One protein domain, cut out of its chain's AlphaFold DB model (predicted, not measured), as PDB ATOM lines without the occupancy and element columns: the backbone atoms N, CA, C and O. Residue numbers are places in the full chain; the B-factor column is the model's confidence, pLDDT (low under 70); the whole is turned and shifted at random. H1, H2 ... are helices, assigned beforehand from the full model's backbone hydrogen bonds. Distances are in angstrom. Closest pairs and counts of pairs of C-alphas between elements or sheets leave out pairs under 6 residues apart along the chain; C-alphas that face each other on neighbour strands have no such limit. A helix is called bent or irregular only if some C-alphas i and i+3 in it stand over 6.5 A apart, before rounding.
ATOM      1  N   ALA A 271      -9.618  22.783  29.374       87.44
ATOM      2  CA  ALA A 271      -9.794  23.061  30.788       87.44
ATOM      3  C   ALA A 271      -9.191  21.924  31.632       87.44
ATOM      4  O   ALA A 271      -9.435  20.750  31.335       87.44
ATOM      5  N   PRO A 272      -8.492  22.236  32.737       90.56
ATOM      6  CA  PRO A 272      -7.971  21.206  33.619       90.56
ATOM      7  C   PRO A 272      -9.124  20.376  34.199       90.56
ATOM      8  O   PRO A 272     -10.151  20.891  34.661       90.56
ATOM      9  N   THR A 273      -8.947  19.059  34.157       93.69
ATOM     10  CA  THR A 273      -9.898  18.090  34.703       93.69
ATOM     11  C   THR A 273      -9.971  18.194  36.226       93.69
ATOM     12  O   THR A 273      -9.054  18.680  36.891       93.69
ATOM     13  N   ALA A 274     -11.060  17.690  36.810       94.19
ATOM     14  CA  ALA A 274     -11.210  17.653  38.265       94.19
ATOM     15  C   ALA A 274     -10.074  16.873  38.955       94.19
ATOM     16  O   ALA A 274      -9.645  17.256  40.041       94.19
ATOM     17  N   GLU A 275      -9.565  15.815  38.316       95.88
ATOM     18  CA  GLU A 275      -8.436  15.028  38.818       95.88
ATOM     19  C   GLU A 275      -7.127  15.826  38.789       95.88
ATOM     20  O   GLU A 275      -6.432  15.884  39.802       95.88
ATOM     21  N   GLN A 276      -6.836  16.528  37.687       94.75
ATOM     22  CA  GLN A 276      -5.665  17.410  37.589       94.75
ATOM     23  C   GLN A 276      -5.714  18.533  38.634       94.75
ATOM     24  O   GLN A 276      -4.726  18.784  39.324       94.75
ATOM     25  N   LEU A 277      -6.875  19.171  38.823       96.75
ATOM     26  CA  LEU A 277      -7.054  20.199  39.854       96.75
ATOM     27  C   LEU A 277      -6.895  19.625  41.267       96.75
ATOM     28  O   LEU A 277      -6.261  20.247  42.121       96.75
ATOM     29  N   ALA A 278      -7.430  18.430  41.528       96.06
ATOM     30  CA  ALA A 278      -7.253  17.754  42.809       96.06
ATOM     31  C   ALA A 278      -5.776  17.417  43.071       96.06
ATOM     32  O   ALA A 278      -5.300  17.605  44.190       96.06
ATOM     33  N   GLN A 279      -5.039  16.988  42.045       97.00
ATOM     34  CA  GLN A 279      -3.608  16.715  42.135       97.00
ATOM     35  C   GLN A 279      -2.804  17.988  42.426       97.00
ATOM     36  O   GLN A 279      -1.974  17.981  43.333       97.00
ATOM     37  N   LEU A 280      -3.080  19.096  41.731       96.31
ATOM     38  CA  LEU A 280      -2.436  20.387  42.004       96.31
ATOM     39  C   LEU A 280      -2.707  20.854  43.436       96.31
ATOM     40  O   LEU A 280      -1.785  21.237  44.155       96.31
ATOM     41  N   ARG A 281      -3.959  20.756  43.892       97.00
ATOM     42  CA  ARG A 281      -4.339  21.108  45.263       97.00
ATOM     43  C   ARG A 281      -3.664  20.203  46.297       97.00
ATOM     44  O   ARG A 281      -3.240  20.686  47.344       97.00
ATOM     45  N   ALA A 282      -3.504  18.914  46.000       96.25
ATOM     46  CA  ALA A 282      -2.751  17.991  46.844       96.25
ATOM     47  C   ALA A 282      -1.256  18.345  46.895       96.25
ATOM     48  O   ALA A 282      -0.665  18.274  47.972       96.25
ATOM     49  N   THR A 283      -0.650  18.774  45.784       96.12
ATOM     50  CA  THR A 283       0.724  19.306  45.768       96.12
ATOM     51  C   THR A 283       0.845  20.519  46.684       96.12
ATOM     52  O   THR A 283       1.743  20.564  47.519       96.12
ATOM     53  N   VAL A 284      -0.098  21.462  46.600       96.38
ATOM     54  CA  VAL A 284      -0.145  22.648  47.470       96.38
ATOM     55  C   VAL A 284      -0.280  22.259  48.947       96.38
ATOM     56  O   VAL A 284       0.483  22.734  49.788       96.38
ATOM     57  N   ALA A 285      -1.219  21.369  49.270       95.25
ATOM     58  CA  ALA A 285      -1.487  20.946  50.641       95.25
ATOM     59  C   ALA A 285      -0.321  20.156  51.259       95.25
ATOM     60  O   ALA A 285      -0.040  20.293  52.448       95.25
ATOM     61  N   ASN A 286       0.392  19.353  50.469       94.75
ATOM     62  CA  ASN A 286       1.457  18.481  50.968       94.75
ATOM     63  C   ASN A 286       2.866  19.069  50.815       94.75
ATOM     64  O   ASN A 286       3.830  18.437  51.250       94.75
ATOM     65  N   ALA A 287       3.008  20.257  50.221       93.56
ATOM     66  CA  ALA A 287       4.308  20.886  50.034       93.56
ATOM     67  C   ALA A 287       5.022  21.117  51.386       93.56
ATOM     68  O   ALA A 287       4.402  21.637  52.332       93.56
ATOM     69  N   PRO A 288       6.314  20.745  51.498       90.56
ATOM     70  CA  PRO A 288       7.132  21.097  52.650       90.56
ATOM     71  C   PRO A 288       7.392  22.608  52.671       90.56
ATOM     72  O   PRO A 288       7.480  23.247  51.626       90.56
ATOM     73  N   LEU A 289       7.531  23.178  53.871       87.56
ATOM     74  CA  LEU A 289       7.905  24.583  54.072       87.56
ATOM     75  C   LEU A 289       9.436  24.713  54.115       87.56
ATOM     76  O   LEU A 289      10.031  24.976  55.155       87.56
ATOM     77  N   ASP A 290      10.079  24.421  52.986       85.25
ATOM     78  CA  ASP A 290      11.519  24.568  52.776       85.25
ATOM     79  C   ASP A 290      11.842  25.718  51.797       85.25
ATOM     80  O   ASP A 290      10.978  26.511  51.419       85.25
ATOM     81  N   ALA A 291      13.104  25.826  51.369       76.44
ATOM     82  CA  ALA A 291      13.545  26.878  50.451       76.44
ATOM     83  C   ALA A 291      12.811  26.870  49.089       76.44
ATOM     84  O   ALA A 291      12.761  27.905  48.427       76.44
ATOM     85  N   GLY A 292      12.233  25.735  48.671       81.94
ATOM     86  CA  GLY A 292      11.464  25.581  47.431       81.94
ATOM     87  C   GLY A 292       9.945  25.668  47.617       81.94
ATOM     88  O   GLY A 292       9.199  25.584  46.634       81.94
ATOM     89  N   ALA A 293       9.465  25.859  48.851       86.00
ATOM     90  CA  ALA A 293       8.040  25.872  49.181       86.00
ATOM     91  C   ALA A 293       7.256  26.905  48.372       86.00
ATOM     92  O   ALA A 293       6.163  26.617  47.889       86.00
ATOM     93  N   ARG A 294       7.831  28.101  48.187       85.31
ATOM     94  CA  ARG A 294       7.220  29.198  47.428       85.31
ATOM     95  C   ARG A 294       6.873  28.775  46.011       85.31
ATOM     96  O   ARG A 294       5.727  28.920  45.607       85.31
ATOM     97  N   ASP A 295       7.846  28.257  45.279       87.88
ATOM     98  CA  ASP A 295       7.655  27.855  43.888       87.88
ATOM     99  C   ASP A 295       6.716  26.658  43.775       87.88
ATOM    100  O   ASP A 295       5.859  26.633  42.902       87.88
ATOM    101  N   THR A 296       6.810  25.706  44.703       91.50
ATOM    102  CA  THR A 296       5.937  24.527  44.705       91.50
ATOM    103  C   THR A 296       4.477  24.911  44.966       91.50
ATOM    104  O   THR A 296       3.581  24.504  44.229       91.50
ATOM    105  N   ILE A 297       4.228  25.729  45.995       93.19
ATOM    106  CA  ILE A 297       2.883  26.154  46.403       93.19
ATOM    107  C   ILE A 297       2.301  27.146  45.395       93.19
ATOM    108  O   ILE A 297       1.193  26.942  44.893       93.19
ATOM    109  N   LEU A 298       3.026  28.226  45.091       91.81
ATOM    110  CA  LEU A 298       2.529  29.260  44.186       91.81
ATOM    111  C   LEU A 298       2.484  28.757  42.750       91.81
ATOM    112  O   LEU A 298       1.491  29.006  42.084       91.81
ATOM    113  N   GLY A 299       3.480  28.009  42.280       91.62
ATOM    114  CA  GLY A 299       3.487  27.486  40.916       91.62
ATOM    115  C   GLY A 299       2.295  26.578  40.632       91.62
ATOM    116  O   GLY A 299       1.570  26.801  39.662       91.62
ATOM    117  N   ALA A 300       2.009  25.619  41.520       94.38
ATOM    118  CA  ALA A 300       0.844  24.744  41.379       94.38
ATOM    119  C   ALA A 300      -0.486  25.513  41.484       94.38
ATOM    120  O   ALA A 300      -1.409  25.264  40.706       94.38
ATOM    121  N   THR A 301      -0.575  26.475  42.412       96.06
ATOM    122  CA  THR A 301      -1.778  27.307  42.576       96.06
ATOM    123  C   THR A 301      -2.033  28.173  41.343       96.06
ATOM    124  O   THR A 301      -3.151  28.215  40.835       96.06
ATOM    125  N   LEU A 302      -1.005  28.871  40.860       94.88
ATOM    126  CA  LEU A 302      -1.117  29.795  39.740       94.88
ATOM    127  C   LEU A 302      -1.351  29.051  38.425       94.88
ATOM    128  O   LEU A 302      -2.153  29.520  37.630       94.88
ATOM    129  N   SER A 303      -0.727  27.886  38.215       92.75
ATOM    130  CA  SER A 303      -0.958  27.079  37.007       92.75
ATOM    131  C   SER A 303      -2.425  26.663  36.902       92.75
ATOM    132  O   SER A 303      -3.100  27.039  35.952       92.75
ATOM    133  N   GLY A 304      -2.976  26.023  37.943       94.75
ATOM    134  CA  GLY A 304      -4.390  25.631  37.936       94.75
ATOM    135  C   GLY A 304      -5.351  26.822  37.853       94.75
ATOM    136  O   GLY A 304      -6.387  26.737  37.196       94.75
ATOM    137  N   PHE A 305      -5.007  27.950  38.486       96.88
ATOM    138  CA  PHE A 305      -5.791  29.181  38.399       96.88
ATOM    139  C   PHE A 305      -5.826  29.739  36.971       96.88
ATOM    140  O   PHE A 305      -6.909  29.954  36.426       96.88
ATOM    141  N   PHE A 306      -4.664  29.968  36.354       95.31
ATOM    142  CA  PHE A 306      -4.601  30.567  35.025       95.31
ATOM    143  C   PHE A 306      -5.126  29.623  33.945       95.31
ATOM    144  O   PHE A 306      -5.847  30.094  33.073       95.31
ATOM    145  N   ASP A 307      -4.905  28.311  34.044       93.00
ATOM    146  CA  ASP A 307      -5.484  27.339  33.107       93.00
ATOM    147  C   ASP A 307      -7.024  27.385  33.121       93.00
ATOM    148  O   ASP A 307      -7.679  27.339  32.076       93.00
ATOM    149  N   LEU A 308      -7.636  27.554  34.300       95.69
ATOM    150  CA  LEU A 308      -9.084  27.752  34.419       95.69
ATOM    151  C   LEU A 308      -9.541  29.093  33.828       95.69
ATOM    152  O   LEU A 308     -10.538  29.134  33.112       95.69
ATOM    153  N   VAL A 309      -8.826  30.194  34.076       95.69
ATOM    154  CA  VAL A 309      -9.172  31.502  33.486       95.69
ATOM    155  C   VAL A 309      -9.082  31.459  31.956       95.69
ATOM    156  O   VAL A 309     -10.001  31.912  31.270       95.69
ATOM    157  N   TYR A 310      -8.012  30.881  31.413       93.81
ATOM    158  CA  TYR A 310      -7.734  30.827  29.974       93.81
ATOM    159  C   TYR A 310      -8.674  29.889  29.206       93.81
ATOM    160  O   TYR A 310      -8.977  30.128  28.030       93.81
ATOM    161  N   SER A 311      -9.216  28.881  29.893       92.94
ATOM    162  CA  SER A 311     -10.265  27.994  29.378       92.94
ATOM    163  C   SER A 311     -11.693  28.543  29.550       92.94
ATOM    164  O   SER A 311     -12.659  27.843  29.254       92.94
ATOM    165  N   GLY A 312     -11.858  29.798  29.990       93.44
ATOM    166  CA  GLY A 312     -13.174  30.443  30.121       93.44
ATOM    167  C   GLY A 312     -13.933  30.085  31.405       93.44
ATOM    168  O   GLY A 312     -15.155  30.222  31.465       93.44
ATOM    169  N   ARG A 313     -13.228  29.608  32.438       94.88
ATOM    170  CA  ARG A 313     -13.784  29.157  33.724       94.88
ATOM    171  C   ARG A 313     -13.288  30.001  34.905       94.88
ATOM    172  O   ARG A 313     -12.960  29.470  35.963       94.88
ATOM    173  N   ALA A 314     -13.262  31.329  34.768       95.38
ATOM    174  CA  ALA A 314     -12.751  32.243  35.799       95.38
ATOM    175  C   ALA A 314     -13.438  32.085  37.166       95.38
ATOM    176  O   ALA A 314     -12.779  32.187  38.196       95.38
ATOM    177  N   VAL A 315     -14.745  31.799  37.210       94.94
ATOM    178  CA  VAL A 315     -15.446  31.553  38.487       94.94
ATOM    179  C   VAL A 315     -14.851  30.344  39.213       94.94
ATOM    180  O   VAL A 315     -14.539  30.437  40.402       94.94
ATOM    181  N   ASP A 316     -14.629  29.245  38.492       95.81
ATOM    182  CA  ASP A 316     -14.012  28.037  39.041       95.81
ATOM    183  C   ASP A 316     -12.554  28.291  39.435       95.81
ATOM    184  O   ASP A 316     -12.102  27.784  40.461       95.81
ATOM    185  N   ALA A 317     -11.839  29.127  38.672       97.19
ATOM    186  CA  ALA A 317     -10.479  29.547  38.996       97.19
ATOM    187  C   ALA A 317     -10.417  30.202  40.380       97.19
ATOM    188  O   ALA A 317      -9.609  29.811  41.219       97.19
ATOM    189  N   TRP A 318     -11.317  31.145  40.669       97.38
ATOM    190  CA  TRP A 318     -11.369  31.795  41.978       97.38
ATOM    191  C   TRP A 318     -11.724  30.822  43.105       97.38
ATOM    192  O   TRP A 318     -11.133  30.894  44.182       97.38
ATOM    193  N   VAL A 319     -12.638  29.876  42.873       96.06
ATOM    194  CA  VAL A 319     -12.947  28.819  43.853       96.06
ATOM    195  C   VAL A 319     -11.717  27.951  44.127       96.06
ATOM    196  O   VAL A 319     -11.384  27.700  45.288       96.06
ATOM    197  N   PHE A 320     -11.010  27.540  43.076       97.19
ATOM    198  CA  PHE A 320      -9.777  26.766  43.171       97.19
ATOM    199  C   PHE A 320      -8.681  27.526  43.932       97.19
ATOM    200  O   PHE A 320      -8.093  26.983  44.872       97.19
ATOM    201  N   PHE A 321      -8.460  28.799  43.590       97.56
ATOM    202  CA  PHE A 321      -7.497  29.671  44.258       97.56
ATOM    203  C   PHE A 321      -7.788  29.787  45.756       97.56
ATOM    204  O   PHE A 321      -6.890  29.599  46.570       97.56
ATOM    205  N   ARG A 322      -9.046  30.032  46.139       97.12
ATOM    206  CA  ARG A 322      -9.455  30.128  47.551       97.12
ATOM    207  C   ARG A 322      -9.188  28.829  48.316       97.12
ATOM    208  O   ARG A 322      -8.759  28.879  49.467       97.12
ATOM    209  N   GLY A 323      -9.395  27.676  47.677       96.19
ATOM    210  CA  GLY A 323      -9.024  26.371  48.229       96.19
ATOM    211  C   GLY A 323      -7.518  26.254  48.477       96.19
ATOM    212  O   GLY A 323      -7.097  25.970  49.595       96.19
ATOM    213  N   CYS A 324      -6.702  26.555  47.465       96.94
ATOM    214  CA  CYS A 324      -5.239  26.527  47.573       96.94
ATOM    215  C   CYS A 324      -4.693  27.559  48.572       96.94
ATOM    216  O   CYS A 324      -3.693  27.307  49.249       96.94
ATOM    217  N   PHE A 325      -5.366  28.707  48.708       95.44
ATOM    218  CA  PHE A 325      -5.004  29.721  49.687       95.44
ATOM    219  C   PHE A 325      -5.060  29.150  51.104       95.44
ATOM    220  O   PHE A 325      -4.093  29.266  51.856       95.44
ATOM    221  N   ASN A 326      -6.165  28.483  51.438       92.94
ATOM    222  CA  ASN A 326      -6.356  27.871  52.750       92.94
ATOM    223  C   ASN A 326      -5.392  26.699  52.990       92.94
ATOM    224  O   ASN A 326      -4.870  26.554  54.094       92.94
ATOM    225  N   ASP A 327      -5.128  25.892  51.961       92.06
ATOM    226  CA  ASP A 327      -4.358  24.651  52.108       92.06
ATOM    227  C   ASP A 327      -2.832  24.856  52.110       92.06
ATOM    228  O   ASP A 327      -2.101  24.033  52.673       92.06
ATOM    229  N   GLY A 328      -2.332  25.938  51.500       91.81
ATOM    230  CA  GLY A 328      -0.891  26.163  51.328       91.81
ATOM    231  C   GLY A 328      -0.431  27.610  51.482       91.81
ATOM    232  O   GLY A 328       0.494  27.861  52.252       91.81
ATOM    233  N   ILE A 329      -1.062  28.581  50.810       91.06
ATOM    234  CA  ILE A 329      -0.569  29.977  50.834       91.06
ATOM    235  C   ILE A 329      -0.629  30.561  52.251       91.06
ATOM    236  O   ILE A 329       0.330  31.186  52.695       91.06
ATOM    237  N   ALA A 330      -1.701  30.305  53.002       91.31
ATOM    238  CA  ALA A 330      -1.826  30.752  54.387       91.31
ATOM    239  C   ALA A 330      -0.727  30.168  55.294       91.31
ATOM    240  O   ALA A 330      -0.219  30.863  56.173       91.31
ATOM    241  N   ARG A 331      -0.311  28.916  55.050       90.25
ATOM    242  CA  ARG A 331       0.814  28.285  55.762       90.25
ATOM    243  C   ARG A 331       2.139  28.946  55.406       90.25
ATOM    244  O   ARG A 331       2.928  29.213  56.303       90.25
ATOM    245  N   LEU A 332       2.352  29.254  54.125       85.94
ATOM    246  CA  LEU A 332       3.540  29.967  53.657       85.94
ATOM    247  C   LEU A 332       3.635  31.378  54.260       85.94
ATOM    248  O   LEU A 332       4.715  31.805  54.655       85.94
ATOM    249  N   ILE A 333       2.508  32.084  54.389       87.19
ATOM    250  CA  ILE A 333       2.446  33.393  55.057       87.19
ATOM    251  C   ILE A 333       2.752  33.261  56.555       87.19
ATOM    252  O   ILE A 333       3.449  34.105  57.108       87.19
ATOM    253  N   ALA A 334       2.240  32.222  57.218       85.50
ATOM    254  CA  ALA A 334       2.464  32.004  58.647       85.50
ATOM    255  C   ALA A 334       3.920  31.631  58.986       85.50
ATOM    256  O   ALA A 334       4.377  31.929  60.087       85.50
ATOM    257  N   ASP A 335       4.630  30.990  58.055       82.00
ATOM    258  CA  ASP A 335       6.039  30.598  58.195       82.00
ATOM    259  C   ASP A 335       7.025  31.717  57.809       82.00
ATOM    260  O   ASP A 335       8.217  31.639  58.111       82.00
ATOM    261  N   ALA A 336       6.539  32.789  57.171       74.31
ATOM    262  CA  ALA A 336       7.359  33.930  56.786       74.31
ATOM    263  C   ALA A 336       8.035  34.562  58.017       74.31
ATOM    264  O   ALA A 336       7.373  35.037  58.943       74.31
ATOM    265  N   LYS A 337       9.372  34.577  58.020       65.31
ATOM    266  CA  LYS A 337      10.164  35.136  59.119       65.31
ATOM    267  C   LYS A 337      10.307  36.663  59.004       65.31
ATOM    268  O   LYS A 337      10.433  37.167  57.886       65.31
ATOM    269  N   PRO A 338      10.348  37.388  60.139       58.72
ATOM    270  CA  PRO A 338      10.613  38.824  60.151       58.72
ATOM    271  C   PRO A 338      12.054  39.158  59.738       58.72
ATOM    272  O   PRO A 338      12.958  38.326  59.846       58.72
ATOM    273  N   GLU A 339      12.265  40.385  59.254       46.12
ATOM    274  CA  GLU A 339      13.550  40.866  58.727       46.12
ATOM    275  C   GLU A 339      14.748  40.627  59.672       46.12
ATOM    276  O   GLU A 339      14.688  40.926  60.865       46.12
ATOM    277  N   GLY A 340      15.879  40.172  59.113       52.19
ATOM    278  CA  GLY A 340      17.189  40.188  59.784       52.19
ATOM    279  C   GLY A 340      17.826  38.829  60.093       52.19
ATOM    280  O   GLY A 340      18.973  38.802  60.535       52.19
ATOM    281  N   GLU A 341      17.151  37.705  59.835       52.81
ATOM    282  CA  GLU A 341      17.811  36.393  59.828       52.81
ATOM    283  C   GLU A 341      18.384  36.096  58.434       52.81
ATOM    284  O   GLU A 341      17.630  35.907  57.481       52.81
ATOM    285  N   ASP A 342      19.720  36.028  58.345       49.47
ATOM    286  CA  ASP A 342      20.561  35.622  57.197       49.47
ATOM    287  C   ASP A 342      20.319  34.154  56.772       49.47
ATOM    288  O   ASP A 342      21.212  33.313  56.671       49.47
ATOM    289  N   SER A 343      19.065  33.812  56.530       42.59
ATOM    290  CA  SER A 343      18.671  32.606  55.827       42.59
ATOM    291  C   SER A 343      18.149  33.052  54.472       42.59
ATOM    292  O   SER A 343      17.435  34.046  54.387       42.59
ATOM    293  N   GLY A 344      18.488  32.339  53.400       43.59
ATOM    294  CA  GLY A 344      17.916  32.536  52.061       43.59
ATOM    295  C   GLY A 344      16.408  32.240  51.983       43.59
ATOM    296  O   GLY A 344      15.943  31.717  50.977       43.59
ATOM    297  N   GLY A 345      15.675  32.505  53.065       47.38
ATOM    298  CA  GLY A 345      14.245  32.382  53.228       47.38
ATOM    299  C   GLY A 345      13.504  33.677  52.905       47.38
ATOM    300  O   GLY A 345      14.062  34.761  52.729       47.38
ATOM    301  N   PHE A 346      12.203  33.487  52.776       54.28
ATOM    302  CA  PHE A 346      11.193  34.402  52.276       54.28
ATOM    303  C   PHE A 346      11.200  35.792  52.951       54.28
ATOM    304  O   PHE A 346      11.138  35.885  54.173       54.28
ATOM    305  N   ARG A 347      11.232  36.880  52.160       55.47
ATOM    306  CA  ARG A 347      11.109  38.256  52.682       55.47
ATOM    307  C   ARG A 347       9.639  38.633  52.861       55.47
ATOM    308  O   ARG A 347       8.878  38.623  51.895       55.47
ATOM    309  N   GLU A 348       9.286  39.033  54.081       51.47
ATOM    310  CA  GLU A 348       7.935  39.392  54.548       51.47
ATOM    311  C   GLU A 348       7.238  40.487  53.707       51.47
ATOM    312  O   GLU A 348       6.013  40.608  53.719       51.47
ATOM    313  N   GLU A 349       8.002  41.270  52.944       55.88
ATOM    314  CA  GLU A 349       7.522  42.422  52.171       55.88
ATOM    315  C   GLU A 349       6.991  42.076  50.768       55.88
ATOM    316  O   GLU A 349       6.396  42.928  50.111       55.88
ATOM    317  N   GLN A 350       7.225  40.855  50.267       63.38
ATOM    318  CA  GLN A 350       7.031  40.554  48.840       63.38
ATOM    319  C   GLN A 350       5.645  40.031  48.457       63.38
ATOM    320  O   GLN A 350       5.317  40.086  47.273       63.38
ATOM    321  N   LEU A 351       4.843  39.511  49.395       71.44
ATOM    322  CA  LEU A 351       3.528  38.939  49.082       71.44
ATOM    323  C   LEU A 351       2.422  39.466  50.010       71.44
ATOM    324  O   LEU A 351       2.678  39.751  51.182       71.44
ATOM    325  N   PRO A 352       1.172  39.555  49.521       84.88
ATOM    326  CA  PRO A 352       0.046  39.963  50.349       84.88
ATOM    327  C   PRO A 352      -0.215  39.001  51.520       84.88
ATOM    328  O   PRO A 352      -0.020  37.790  51.413       84.88
ATOM    329  N   ARG A 353      -0.705  39.529  52.651       84.56
ATOM    330  CA  ARG A 353      -0.996  38.724  53.859       84.56
ATOM    331  C   ARG A 353      -2.415  38.174  53.922       84.56
ATOM    332  O   ARG A 353      -2.681  37.256  54.691       84.56
ATOM    333  N   THR A 354      -3.339  38.761  53.168       90.25
ATOM    334  CA  THR A 354      -4.753  38.379  53.188       90.25
ATOM    335  C   THR A 354      -5.176  37.840  51.837       90.25
ATOM    336  O   THR A 354      -4.651  38.251  50.800       90.25
ATOM    337  N   ARG A 355      -6.163  36.943  51.853       93.50
ATOM    338  CA  ARG A 355      -6.777  36.388  50.646       93.50
ATOM    339  C   ARG A 355      -7.268  37.493  49.716       93.50
ATOM    340  O   ARG A 355      -6.981  37.460  48.532       93.50
ATOM    341  N   GLU A 356      -7.948  38.501  50.254       92.94
ATOM    342  CA  GLU A 356      -8.513  39.608  49.474       92.94
ATOM    343  C   GLU A 356      -7.420  40.432  48.785       92.94
ATOM    344  O   GLU A 356      -7.592  40.865  47.649       92.94
ATOM    345  N   ALA A 357      -6.277  40.626  49.448       90.00
ATOM    346  CA  ALA A 357      -5.152  41.336  48.855       90.00
ATOM    347  C   ALA A 357      -4.459  40.497  47.768       90.00
ATOM    348  O   ALA A 357      -4.009  41.052  46.770       90.00
ATOM    349  N   TRP A 358      -4.436  39.168  47.911       92.12
ATOM    350  CA  TRP A 358      -4.030  38.275  46.827       92.12
ATOM    351  C   TRP A 358      -4.991  38.308  45.641       92.12
ATOM    352  O   TRP A 358      -4.534  38.396  44.507       92.12
ATOM    353  N   GLU A 359      -6.304  38.266  45.879       94.94
ATOM    354  CA  GLU A 359      -7.303  38.356  44.809       94.94
ATOM    355  C   GLU A 359      -7.181  39.683  44.050       94.94
ATOM    356  O   GLU A 359      -7.187  39.688  42.820       94.94
ATOM    357  N   ALA A 360      -6.991  40.798  44.764       91.12
ATOM    358  CA  ALA A 360      -6.754  42.104  44.155       91.12
ATOM    359  C   ALA A 360      -5.467  42.126  43.317       91.12
ATOM    360  O   ALA A 360      -5.484  42.589  42.179       91.12
ATOM    361  N   MET A 361      -4.376  41.579  43.856       89.25
ATOM    362  CA  MET A 361      -3.084  41.511  43.175       89.25
ATOM    363  C   MET A 361      -3.130  40.616  41.921       89.25
ATOM    364  O   MET A 361      -2.545  40.960  40.894       89.25
ATOM    365  N   LEU A 362      -3.830  39.478  41.979       92.31
ATOM    366  CA  LEU A 362      -4.043  38.600  40.824       92.31
ATOM    367  C   LEU A 362      -4.898  39.278  39.757       92.31
ATOM    368  O   LEU A 362      -4.581  39.194  38.574       92.31
ATOM    369  N   LEU A 363      -5.961  39.971  40.167       93.19
ATOM    370  CA  LEU A 363      -6.808  40.709  39.242       93.19
ATOM    371  C   LEU A 363      -6.030  41.828  38.543       93.19
ATOM    372  O   LEU A 363      -6.122  41.948  37.327       93.19
ATOM    373  N   GLU A 364      -5.243  42.608  39.285       88.44
ATOM    374  CA  GLU A 364      -4.378  43.650  38.722       88.44
ATOM    375  C   GLU A 364      -3.406  43.066  37.691       88.44
ATOM    376  O   GLU A 364      -3.330  43.562  36.572       88.44
ATOM    377  N   ALA A 365      -2.765  41.938  38.007       86.06
ATOM    378  CA  ALA A 365      -1.885  41.256  37.066       86.06
ATOM    379  C   ALA A 365      -2.600  40.756  35.805       86.06
ATOM    380  O   ALA A 365      -2.033  40.793  34.717       86.06
ATOM    381  N   MET A 366      -3.840  40.274  35.926       90.81
ATOM    382  CA  MET A 366      -4.620  39.876  34.754       90.81
ATOM    383  C   MET A 366      -5.035  41.069  33.896       90.81
ATOM    384  O   MET A 366      -5.054  40.952  32.676       90.81
ATOM    385  N   LEU A 367      -5.326  42.215  34.512       86.69
ATOM    386  CA  LEU A 367      -5.650  43.452  33.796       86.69
ATOM    387  C   LEU A 367      -4.457  44.023  33.015       86.69
ATOM    388  O   LEU A 367      -4.669  44.802  32.089       86.69
ATOM    389  N   GLU A 368      -3.237  43.634  33.379       80.62
ATOM    390  CA  GLU A 368      -2.001  43.987  32.675       80.62
ATOM    391  C   GLU A 368      -1.657  43.028  31.524       80.62
ATOM    392  O   GLU A 368      -0.786  43.353  30.724       80.62
ATOM    393  N   SER A 369      -2.320  41.870  31.412       83.25
ATOM    394  CA  SER A 369      -2.067  40.934  30.306       83.25
ATOM    395  C   SER A 369      -2.450  41.553  28.965       83.25
ATOM    396  O   SER A 369      -3.518  42.160  28.821       83.25
ATOM    397  N   GLU A 370      -1.619  41.323  27.947       78.69
ATOM    398  CA  GLU A 370      -1.912  41.726  26.569       78.69
ATOM    399  C   GLU A 370      -3.182  41.054  26.017       78.69
ATOM    400  O   GLU A 370      -3.819  41.571  25.098       78.69
ATOM    401  N   PHE A 371      -3.607  39.947  26.634       86.81
ATOM    402  CA  PHE A 371      -4.788  39.182  26.255       86.81
ATOM    403  C   PHE A 371      -6.037  39.546  27.061       86.81
ATOM    404  O   PHE A 371      -7.053  38.867  26.937       86.81
ATOM    405  N   ILE A 372      -6.029  40.616  27.866       88.94
ATOM    406  CA  ILE A 372      -7.151  40.948  28.763       88.94
ATOM    407  C   ILE A 372      -8.521  40.992  28.064       88.94
ATOM    408  O   ILE A 372      -9.509  40.495  28.607       88.94
ATOM    409  N   VAL A 373      -8.596  41.545  26.851       88.62
ATOM    410  CA  VAL A 373      -9.854  41.618  26.084       88.62
ATOM    411  C   VAL A 373     -10.361  40.215  25.739       88.62
ATOM    412  O   VAL A 373     -11.545  39.925  25.910       88.62
ATOM    413  N   GLU A 374      -9.456  39.337  25.316       90.69
ATOM    414  CA  GLU A 374      -9.757  37.945  24.986       90.69
ATOM    415  C   GLU A 374     -10.169  37.159  26.237       90.69
ATOM    416  O   GLU A 374     -11.194  36.471  26.244       90.69
ATOM    417  N   LEU A 375      -9.434  37.325  27.340       92.25
ATOM    418  CA  LEU A 375      -9.749  36.694  28.621       92.25
ATOM    419  C   LEU A 375     -11.130  37.119  29.129       92.25
ATOM    420  O   LEU A 375     -11.908  36.276  29.575       92.25
ATOM    421  N   GLN A 376     -11.481  38.402  29.030       93.19
ATOM    422  CA  GLN A 376     -12.822  38.873  29.375       93.19
ATOM    423  C   GLN A 376     -13.886  38.278  28.451       93.19
ATOM    424  O   GLN A 376     -14.917  37.825  28.946       93.19
ATOM    425  N   GLY A 377     -13.638  38.228  27.139       91.62
ATOM    426  CA  GLY A 377     -14.554  37.642  26.159       91.62
ATOM    427  C   GLY A 377     -14.900  36.184  26.468       91.62
ATOM    428  O   GLY A 377     -16.078  35.832  26.547       91.62
ATOM    429  N   ARG A 378     -13.885  35.355  26.743       91.69
ATOM    430  CA  ARG A 378     -14.056  33.933  27.103       91.69
ATOM    431  C   ARG A 378     -14.826  33.727  28.401       91.69
ATOM    432  O   ARG A 378     -15.552  32.750  28.535       91.69
ATOM    433  N   ASN A 379     -14.676  34.647  29.349       93.25
ATOM    434  CA  ASN A 379     -15.252  34.548  30.689       93.25
ATOM    435  C   ASN A 379     -16.567  35.338  30.840       93.25
ATOM    436  O   ASN A 379     -16.911  35.795  31.927       93.25
ATOM    437  N   GLY A 380     -17.317  35.535  29.750       88.50
ATOM    438  CA  GLY A 380     -18.636  36.180  29.807       88.50
ATOM    439  C   GLY A 380     -18.594  37.669  30.174       88.50
ATOM    440  O   GLY A 380     -19.557  38.202  30.720       88.50
TER     441      GLY A 380
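This is residues 271 to 380 of the 394 residues of an uncharacterized protein of Planctomycetes bacterium (UniProt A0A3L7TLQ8). Two long helices, H2 and H3, run side by side through the middle, with H1 packed on one side of them as a three-helix up-and-down bundle, each helix running against the one before it. H4 lies over the opposite side of the H2 and H3 pair from H1, loosely placed, with the short H5 turning off beyond its end near the end of H2, while the long link of residues 336 to 354 loops out at the other end of the domain and folds back to H4. The printed part has 110 residues with five named helices, in the order H1 H2 H3 H4 H5, and no named strand; its class is all helix. It is compact, with a radius of gyration of the C-alphas of 14.8 A, yet elongated in outline, spanning 47 by 30 by 19 A.

H3, residues 314 to 335, is the longest helix; it has a kink of 47 degrees near residue 324 and is only just irregular, with C-alphas 327 and 330 7.0 A apart. It forms a helical hairpin with H2, residues 293 to 310: they touch, closest at the C-alphas of Phe 305 and Ala 317, 4.7 A apart, at a shallow tilt of 9 degrees, opposite ways. H1, residues 274 to 286, touches residues 296 to 304 of H2 alone, closest at the C-alphas of Val 284 and Ile 297, 4.8 A apart, a second helical hairpin at a shallow tilt of 22 degrees. H1 touches H3 at residues 320 to 328 alone, the same way at a shallow tilt of 12 degrees; the closest C-alphas, of Ala 285 and Asp 327, are 4.9 A apart. H4, residues 355 to 367, is near H2 and is close to but not clearly touching H3, with the closest C-alphas, of Phe 325 and Arg 355, 7.0 A apart. H5, residues 372 to 378, only just touches H2, the hub, with 3 pairs of C-alphas within 8 A, the closest being Tyr 310 and Leu 375 at 6.3 A. H1 is apart from H4 and H5. Every O i to N i+4 pair is within hydrogen-bond range in H1, H2, H4 and H5, and 16 of 18 in H3.

H1 begins at C-alpha 274, (-11.210, 17.653, 38.265), and is 18.0 A long. H2 is 25.3 A and H3 29.3 A, the latter ending at C-alpha 335, (6.039, 30.598, 58.195). H4 is 18.3 A, and H5 ends at C-alpha 378, (-14.056, 33.933, 27.103).

The C-alphas farthest apart, of Asp 342 and Gly 380, are 47.8 A apart. The printed part has no cut. The link from H3 to H4 is long, with 19 residues; those from H2 to H3 and H4 to H5 are tight. The mean pLDDT of the printed part is 86.4, and residues 337 to 350 are under 70.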